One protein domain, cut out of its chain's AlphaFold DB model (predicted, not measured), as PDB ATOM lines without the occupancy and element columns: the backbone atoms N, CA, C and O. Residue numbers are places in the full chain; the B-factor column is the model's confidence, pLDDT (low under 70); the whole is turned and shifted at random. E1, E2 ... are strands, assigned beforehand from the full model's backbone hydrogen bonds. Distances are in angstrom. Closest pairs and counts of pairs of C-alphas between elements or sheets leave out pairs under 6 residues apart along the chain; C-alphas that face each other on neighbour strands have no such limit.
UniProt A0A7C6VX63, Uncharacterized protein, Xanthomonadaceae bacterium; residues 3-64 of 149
ATOM      1  N   LEU A   3     156.539 119.632 103.793       77.56
ATOM      2  CA  LEU A   3     157.301 119.628 102.555       77.56
ATOM      3  C   LEU A   3     156.694 118.563 101.640       77.56
ATOM      4  O   LEU A   3     156.324 117.480 102.093       77.56
ATOM      5  N   ARG A   4     156.581 118.864 100.349       78.56
ATOM      6  CA  ARG A   4     156.113 117.906  99.343       78.56
ATOM      7  C   ARG A   4     157.229 117.674  98.343       78.56
ATOM      8  O   ARG A   4     157.764 118.635  97.797       78.56
ATOM      9  N   SER A   5     157.558 116.413  98.110       76.62
ATOM     10  CA  SER A   5     158.567 115.994  97.137       76.62
ATOM     11  C   SER A   5     157.922 115.070  96.114       76.62
ATOM     12  O   SER A   5     157.221 114.130  96.497       76.62
ATOM     13  N   GLN A   6     158.158 115.334  94.831       77.81
ATOM     14  CA  GLN A   6     157.674 114.496  93.732       77.81
ATOM     15  C   GLN A   6     158.842 113.776  93.071       77.81
ATOM     16  O   GLN A   6     159.854 114.415  92.790       77.81
ATOM     17  N   GLY A   7     158.693 112.473  92.825       68.56
ATOM     18  CA  GLY A   7     159.649 111.703  92.028       68.56
ATOM     19  C   GLY A   7     159.692 112.194  90.576       68.56
ATOM     20  O   GLY A   7     158.660 112.572  90.022       68.56
ATOM     21  N   SER A   8     160.872 112.187  89.953       58.81
ATOM     22  CA  SER A   8     161.069 112.555  88.543       58.81
ATOM     23  C   SER A   8     161.767 111.418  87.788       58.81
ATOM     24  O   SER A   8     162.643 110.773  88.356       58.81
ATOM     25  N   GLY A   9     161.391 111.185  86.525       61.16
ATOM     26  CA  GLY A   9     161.963 110.145  85.648       61.16
ATOM     27  C   GLY A   9     161.103 108.883  85.539       61.16
ATOM     28  O   GLY A   9     160.241 108.689  86.378       61.16
ATOM     29  N   VAL A  10     161.349 108.037  84.521       51.97
ATOM     30  CA  VAL A  10     160.544 106.830  84.228       51.97
ATOM     31  C   VAL A  10     160.958 105.588  85.036       51.97
ATOM     32  O   VAL A  10     162.078 105.107  84.876       51.97
ATOM     33  N   GLY A  11     160.065 105.027  85.866       60.22
ATOM     34  CA  GLY A  11     160.219 103.729  86.545       60.22
ATOM     35  C   GLY A  11     160.119 103.722  88.082       60.22
ATOM     36  O   GLY A  11     159.674 104.671  88.728       60.22
ATOM     37  N   SER A  12     160.540 102.603  88.699       60.62
ATOM     38  CA  SER A  12     160.800 102.552  90.149       60.62
ATOM     39  C   SER A  12     161.884 103.584  90.429       60.62
ATOM     40  O   SER A  12     163.014 103.349  90.015       60.62
ATOM     41  N   GLY A  13     161.511 104.730  91.014       57.94
ATOM     42  CA  GLY A  13     162.334 105.943  91.066       57.94
ATOM     43  C   GLY A  13     163.826 105.661  91.236       57.94
ATOM     44  O   GLY A  13     164.215 104.819  92.046       57.94
ATOM     45  N   ASP A  14     164.647 106.381  90.481       65.69
ATOM     46  CA  ASP A  14     166.107 106.253  90.352       65.69
ATOM     47  C   ASP A  14     166.915 106.368  91.671       65.69
ATOM     48  O   ASP A  14     168.141 106.273  91.675       65.69
ATOM     49  N   GLY A  15     166.233 106.535  92.807       68.56
ATOM     50  CA  GLY A  15     166.801 106.567  94.149       68.56
ATOM     51  C   GLY A  15     167.339 107.931  94.566       68.56
ATOM     52  O   GLY A  15     167.907 108.028  95.659       68.56
ATOM     53  N   TRP A  16     167.153 108.964  93.737       74.94
ATOM     54  CA  TRP A  16     167.633 110.321  94.003       74.94
ATOM     55  C   TRP A  16     166.727 111.099  94.954       74.94
ATOM     56  O   TRP A  16     167.210 111.915  95.738       74.94
ATOM     57  N   ILE A  17     165.421 110.825  94.924       81.62
ATOM     58  CA  ILE A  17     164.454 111.434  95.838       81.62
ATOM     59  C   ILE A  17     164.058 110.400  96.882       81.62
ATOM     60  O   ILE A  17     163.311 109.457  96.612       81.62
ATOM     61  N   ARG A  18     164.582 110.594  98.091       84.81
ATOM     62  CA  ARG A  18     164.246 109.801  99.270       84.81
ATOM     63  C   ARG A  18     163.480 110.645 100.264       84.81
ATOM     64  O   ARG A  18     163.765 111.829 100.443       84.81
ATOM     65  N   ASP A  19     162.508 110.022 100.907       86.62
ATOM     66  CA  ASP A  19     161.864 110.620 102.060       86.62
ATOM     67  C   ASP A  19     162.777 110.575 103.294       86.62
ATOM     68  O   ASP A  19     163.889 110.038 103.277       86.62
ATOM     69  N   CYS A  20     162.307 111.148 104.399       87.88
ATOM     70  CA  CYS A  20     163.080 111.193 105.634       87.88
ATOM     71  C   CYS A  20     163.313 109.819 106.280       87.88
ATOM     72  O   CYS A  20     164.139 109.740 107.181       87.88
ATOM     73  N   LEU A  21     162.606 108.768 105.841       88.12
ATOM     74  CA  LEU A  21     162.787 107.375 106.269       88.12
ATOM     75  C   LEU A  21     163.790 106.634 105.370       88.12
ATOM     76  O   LEU A  21     164.054 105.452 105.573       88.12
ATOM     77  N   GLY A  22     164.344 107.321 104.368       86.50
ATOM     78  CA  GLY A  22     165.251 106.749 103.383       86.50
ATOM     79  C   GLY A  22     164.545 105.950 102.287       86.50
ATOM     80  O   GLY A  22     165.233 105.347 101.457       86.50
ATOM     81  N   ALA A  23     163.209 105.943 102.244       86.44
ATOM     82  CA  ALA A  23     162.447 105.252 101.213       86.44
ATOM     83  C   ALA A  23     162.391 106.087  99.930       86.44
ATOM     84  O   ALA A  23     162.231 107.308  99.964       86.44
ATOM     85  N   ASN A  24     162.504 105.419  98.784       86.56
ATOM     86  CA  ASN A  24     162.431 106.085  97.488       86.56
ATOM     87  C   ASN A  24     161.010 106.605  97.234       86.56
ATOM     88  O   ASN A  24     160.016 105.909  97.471       86.56
ATOM     89  N   VAL A  25     160.915 107.817  96.699       85.75
ATOM     90  CA  VAL A  25     159.677 108.352  96.130       85.75
ATOM     91  C   VAL A  25     159.668 107.979  94.649       85.75
ATOM     92  O   VAL A  25     160.571 108.358  93.906       85.75
ATOM     93  N   ALA A  26     158.696 107.170  94.233       79.69
ATOM     94  CA  ALA A  26     158.613 106.644  92.872       79.69
ATOM     95  C   ALA A  26     158.176 107.737  91.902       79.69
ATOM     96  O   ALA A  26     157.648 108.780  92.297       79.69
ATOM     97  N   GLU A  27     158.359 107.464  90.618       76.75
ATOM     98  CA  GLU A  27     157.805 108.286  89.556       76.75
ATOM     99  C   GLU A  27     156.305 108.531  89.765       76.75
ATOM    100  O   GLU A  27     155.569 107.630  90.169       76.75
ATOM    101  N   THR A  28     155.844 109.754  89.481       76.50
ATOM    102  CA  THR A  28     154.452 110.227  89.638       76.50
ATOM    103  C   THR A  28     153.909 110.225  91.071       76.50
ATOM    104  O   THR A  28     152.844 110.790  91.329       76.50
ATOM    105  N   ALA A  29     154.643 109.659  92.033       82.31
ATOM    106  CA  ALA A  29     154.293 109.717  93.438       82.31
ATOM    107  C   ALA A  29     154.705 111.062  94.041       82.31
ATOM    108  O   ALA A  29     155.814 111.564  93.841       82.31
ATOM    109  N   THR A  30     153.808 111.618  94.851       84.81
ATOM    110  CA  THR A  30     154.124 112.729  95.747       84.81
ATOM    111  C   THR A  30     154.194 112.195  97.165       84.81
ATOM    112  O   THR A  30     153.171 111.799  97.726       84.81
ATOM    113  N   ALA A  31     155.381 112.221  97.762       87.44
ATOM    114  CA  ALA A  31     155.521 112.003  99.192       87.44
ATOM    115  C   ALA A  31     155.323 113.329  99.935       87.44
ATOM    116  O   ALA A  31     155.814 114.384  99.519       87.44
ATOM    117  N   THR A  32     154.590 113.278 101.045       89.38
ATOM    118  CA  THR A  32     154.448 114.420 101.955       89.38
ATOM    119  C   THR A  32     155.267 114.162 103.207       89.38
ATOM    120  O   THR A  32     155.013 113.207 103.934       89.38
ATOM    121  N   VAL A  33     156.225 115.043 103.462       89.56
ATOM    122  CA  VAL A  33     157.113 115.015 104.621       89.56
ATOM    123  C   VAL A  33     156.680 116.106 105.592       89.56
ATOM    124  O   VAL A  33     156.688 117.289 105.259       89.56
ATOM    125  N   THR A  34     156.302 115.727 106.806       90.81
ATOM    126  CA  THR A  34     155.940 116.669 107.867       90.81
ATOM    127  C   THR A  34     157.016 116.670 108.938       90.81
ATOM    128  O   THR A  34     157.226 115.662 109.605       90.81
ATOM    129  N   LEU A  35     157.664 117.819 109.124       89.50
ATOM    130  CA  LEU A  35     158.637 118.056 110.189       89.50
ATOM    131  C   LEU A  35     157.962 118.765 111.363       89.50
ATOM    132  O   LEU A  35     157.299 119.800 111.176       89.50
ATOM    133  N   PHE A  36     158.149 118.225 112.565       90.88
ATOM    134  CA  PHE A  36     157.588 118.760 113.803       90.88
ATOM    135  C   PHE A  36     158.473 118.422 115.006       90.88
ATOM    136  O   PHE A  36     159.266 117.491 114.958       90.88
ATOM    137  N   VAL A  37     158.332 119.189 116.085       92.12
ATOM    138  CA  VAL A  37     158.968 118.876 117.369       92.12
ATOM    139  C   VAL A  37     157.978 118.074 118.210       92.12
ATOM    140  O   VAL A  37     156.830 118.499 118.357       92.12
ATOM    141  N   ASN A  38     158.389 116.908 118.710       88.56
ATOM    142  CA  ASN A  38     157.557 116.054 119.558       88.56
ATOM    143  C   ASN A  38     157.610 116.488 121.039       88.56
ATOM    144  O   ASN A  38     158.322 117.421 121.415       88.56
ATOM    145  N   GLY A  39     156.855 115.803 121.903       85.31
ATOM    146  CA  GLY A  39     156.811 116.110 123.338       85.31
ATOM    147  C   GLY A  39     158.121 115.835 124.091       85.31
ATOM    148  O   GLY A  39     158.277 116.276 125.225       85.31
ATOM    149  N   GLN A  40     159.070 115.142 123.463       85.81
ATOM    150  CA  GLN A  40     160.354 114.737 124.026       85.81
ATOM    151  C   GLN A  40     161.497 115.695 123.656       85.81
ATOM    152  O   GLN A  40     162.649 115.424 123.981       85.81
ATOM    153  N   SER A  41     161.196 116.846 123.041       89.00
ATOM    154  CA  SER A  41     162.209 117.770 122.502       89.00
ATOM    155  C   SER A  41     163.068 117.137 121.400       89.00
ATOM    156  O   SER A  41     164.285 117.344 121.334       89.00
ATOM    157  N   GLU A  42     162.435 116.362 120.522       91.38
ATOM    158  CA  GLU A  42     163.061 115.783 119.338       91.38
ATOM    159  C   GLU A  42     162.382 116.321 118.078       91.38
ATOM    160  O   GLU A  42     161.154 116.408 117.988       91.38
ATOM    161  N   LEU A  43     163.188 116.661 117.075       91.00
ATOM    162  CA  LEU A  43     162.709 116.887 115.723       91.00
ATOM    163  C   LEU A  43     162.340 115.532 115.123       91.00
ATOM    164  O   LEU A  43     163.207 114.694 114.871       91.00
ATOM    165  N   ALA A  44     161.054 115.332 114.888       93.12
ATOM    166  CA  ALA A  44     160.499 114.148 114.266       93.12
ATOM    167  C   ALA A  44     160.052 114.444 112.835       93.12
ATOM    168  O   ALA A  44     159.739 115.580 112.454       93.12
ATOM    169  N   CYS A  45     160.011 113.382 112.041       93.31
ATOM    170  CA  CYS A  45     159.497 113.404 110.690       93.31
ATOM    171  C   CYS A  45     158.387 112.380 110.524       93.31
ATOM    172  O   CYS A  45     158.582 111.208 110.835       93.31
ATOM    173  N   THR A  46     157.262 112.813 109.961       93.88
ATOM    174  CA  THR A  46     156.253 111.915 109.401       93.88
ATOM    175  C   THR A  46     156.372 111.918 107.883       93.88
ATOM    176  O   THR A  46     156.181 112.965 107.263       93.88
ATOM    177  N   SER A  47     156.649 110.764 107.281       91.81
ATOM    178  CA  SER A  47     156.576 110.569 105.832       91.81
ATOM    179  C   SER A  47     155.266 109.880 105.468       91.81
ATOM    180  O   SER A  47     154.932 108.826 106.008       91.81
ATOM    181  N   ASN A  48     154.526 110.471 104.535       91.31
ATOM    182  CA  ASN A  48     153.439 109.815 103.825       91.31
ATOM    183  C   ASN A  48     153.884 109.596 102.379       91.31
ATOM    184  O   ASN A  48     153.750 110.496 101.545       91.31
ATOM    185  N   ASN A  49     154.468 108.429 102.120       88.31
ATOM    186  CA  ASN A  49     155.003 108.044 100.825       88.31
ATOM    187  C   ASN A  49     154.149 106.905 100.243       88.31
ATOM    188  O   ASN A  49     154.186 105.797 100.776       88.31
ATOM    189  N   PRO A  50     153.381 107.136  99.163       83.69
ATOM    190  CA  PRO A  50     152.468 106.123  98.634       83.69
ATOM    191  C   PRO A  50     153.189 104.904  98.027       83.69
ATOM    192  O   PRO A  50     152.537 103.912  97.720       83.69
ATOM    193  N   THR A  51     154.518 104.938  97.868       81.69
ATOM    194  CA  THR A  51     155.300 103.820  97.314       81.69
ATOM    195  C   THR A  51     155.569 102.687  98.286       81.69
ATOM    196  O   THR A  51     155.795 101.560  97.856       81.69
ATOM    197  N   THR A  52     155.569 102.962  99.590       78.94
ATOM    198  CA  THR A  52     155.896 101.963 100.612       78.94
ATOM    199  C   THR A  52     154.691 101.094 100.975       78.94
ATOM    200  O   THR A  52     154.824 100.169 101.771       78.94
ATOM    201  N   GLY A  53     153.511 101.375 100.402       69.31
ATOM    202  CA  GLY A  53     152.271 100.621 100.619       69.31
ATOM    203  C   GLY A  53     151.701 100.713 102.042       69.31
ATOM    204  O   GLY A  53     150.633 100.164 102.305       69.31
ATOM    205  N   GLY A  54     152.386 101.409 102.954       72.69
ATOM    206  CA  GLY A  54     151.956 101.684 104.321       72.69
ATOM    207  C   GLY A  54     151.459 103.122 104.467       72.69
ATOM    208  O   GLY A  54     151.905 104.021 103.759       72.69
ATOM    209  N   GLY A  55     150.527 103.356 105.394       82.88
ATOM    210  CA  GLY A  55     150.096 104.712 105.752       82.88
ATOM    211  C   GLY A  55     151.228 105.558 106.365       82.88
ATOM    212  O   GLY A  55     152.349 105.070 106.513       82.88
ATOM    213  N   PRO A  56     150.951 106.809 106.781       89.38
ATOM    214  CA  PRO A  56     151.967 107.725 107.301       89.38
ATOM    215  C   PRO A  56     152.827 107.105 108.411       89.38
ATOM    216  O   PRO A  56     152.305 106.619 109.412       89.38
ATOM    217  N   GLN A  57     154.146 107.141 108.238       91.00
ATOM    218  CA  GLN A  57     155.130 106.584 109.169       91.00
ATOM    219  C   GLN A  57     155.914 107.716 109.834       91.00
ATOM    220  O   GLN A  57     156.265 108.690 109.171       91.00
ATOM    221  N   THR A  58     156.192 107.600 111.134       92.31
ATOM    222  CA  THR A  58     156.861 108.653 111.918       92.31
ATOM    223  C   THR A  58     158.133 108.134 112.568       92.31
ATOM    224  O   THR A  58     158.098 107.077 113.195       92.31
ATOM    225  N   GLN A  59     159.224 108.896 112.483       91.19
ATOM    226  CA  GLN A  59     160.465 108.595 113.199       91.19
ATOM    227  C   GLN A  59     161.130 109.852 113.781       91.19
ATOM    228  O   GLN A  59     161.006 110.938 113.199       91.19
ATOM    229  N   PRO A  60     161.859 109.727 114.903       91.31
ATOM    230  CA  PRO A  60     162.729 110.791 115.386       91.31
ATOM    231  C   PRO A  60     163.922 110.969 114.431       91.31
ATOM    232  O   PRO A  60     164.506 109.992 113.971       91.31
ATOM    233  N   LEU A  61     164.279 112.218 114.125       89.12
ATOM    234  CA  LEU A  61     165.461 112.560 113.323       89.12
ATOM    235  C   LEU A  61     166.617 113.033 114.199       89.12
ATOM    236  O   LEU A  61     167.758 112.626 113.999       89.12
ATOM    237  N   LEU A  62     166.328 113.929 115.142       88.56
ATOM    238  CA  LEU A  62     167.342 114.547 115.986       88.56
ATOM    239  C   LEU A  62     166.750 114.921 117.344       88.56
ATOM    240  O   LEU A  62     165.707 115.570 117.403       88.56
ATOM    241  N   GLY A  63     167.436 114.566 118.426       90.69
ATOM    242  CA  GLY A  63     167.124 115.060 119.765       90.69
ATOM    243  C   GLY A  63     167.663 116.469 120.021       90.69
ATOM    244  O   GLY A  63     168.495 116.986 119.276       90.69
ATOM    245  N   GLY A  64     167.198 117.087 121.105       90.75
ATOM    246  CA  GLY A  64     167.705 118.380 121.562       90.75
ATOM    247  C   GLY A  64     167.129 119.586 120.820       90.75
ATOM    248  O   GLY A  64     167.721 120.662 120.857       90.75
TER     249      GLY A  64
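This is residues 3 to 64 of the 149 residues of an uncharacterized protein of Xanthomonadaceae bacterium (UniProt A0A7C6VX63). A strongly twisted sheet of four strands, E1 to E4, makes a long, narrow body; the long loop of residues 7 to 29 swings out beyond the end of the sheet where E1 ends and E2 begins, then folds back over one face of the sheet with residues 18 to 21. The strands form a meander, each the antiparallel neighbour of the one before, in the order E1 - E2 - E3 - E4. The printed part has 62 residues and no named helix; the class is all strand, with 26 of the 62 residues in named strands, under half. The whole is only just compact, close to loose, with a radius of gyration of the C-alphas of 12.3 A, and only just a rod, spanning 40 by 20 by 15 A.

Begin with the longest strand by residues, E2, residues 30 to 37: find C-alpha 30 at (154.124, 112.729, 95.747), from where it runs 23.0 A to C-alpha 37 at (158.968, 118.876, 117.369). Next comes E3, residues 42 to 48, 19.2 A from first to last C-alpha. E4, residues 57 to 63, is 18.1 A long and ends with C-alpha 63 at (167.124, 115.060, 119.765). Go back to the first printed residue for E1, residues 3 to 6, a short strand of 10.2 A.

Look first at the inner strands E2 and E3, an antiparallel hairpin with 161 degrees between their directions; the C-alphas of Val 33 and Ser 47 face each other at 4.6 A, and N 34 and O 46 are within hydrogen-bond range at 2.8 A. On the other side of E3 from E2 is the edge strand E4, antiparallel to E3 at 156 degrees in a second hairpin; C-alphas 44 and 60 face each other at 4.2 A, and N 59 and O 45 are 2.9 A apart. The other edge strand, E1, forms a hairpin with E2, antiparallel at 159 degrees; C-alphas 6 and 30 face each other at 4.4 A, and N 3 and O 33 are 2.8 A apart. E1 is apart from E3 and from E4. From edge to edge the strands' lines turn by 55 degrees and the way across the sheet turns by 45 degrees.

The two C-alphas farthest apart, those of Val 10 and Gln 40, are 40.6 A from each other. The printed part has no cut. The link from E1 to E2 is long, with 23 residues; E2 to E3 is tight, with 4, and E3 to E4 is short, with 8. The mean pLDDT of the printed part is 82.4; look for values under 70 at residues 7 to 15 and at residue 53.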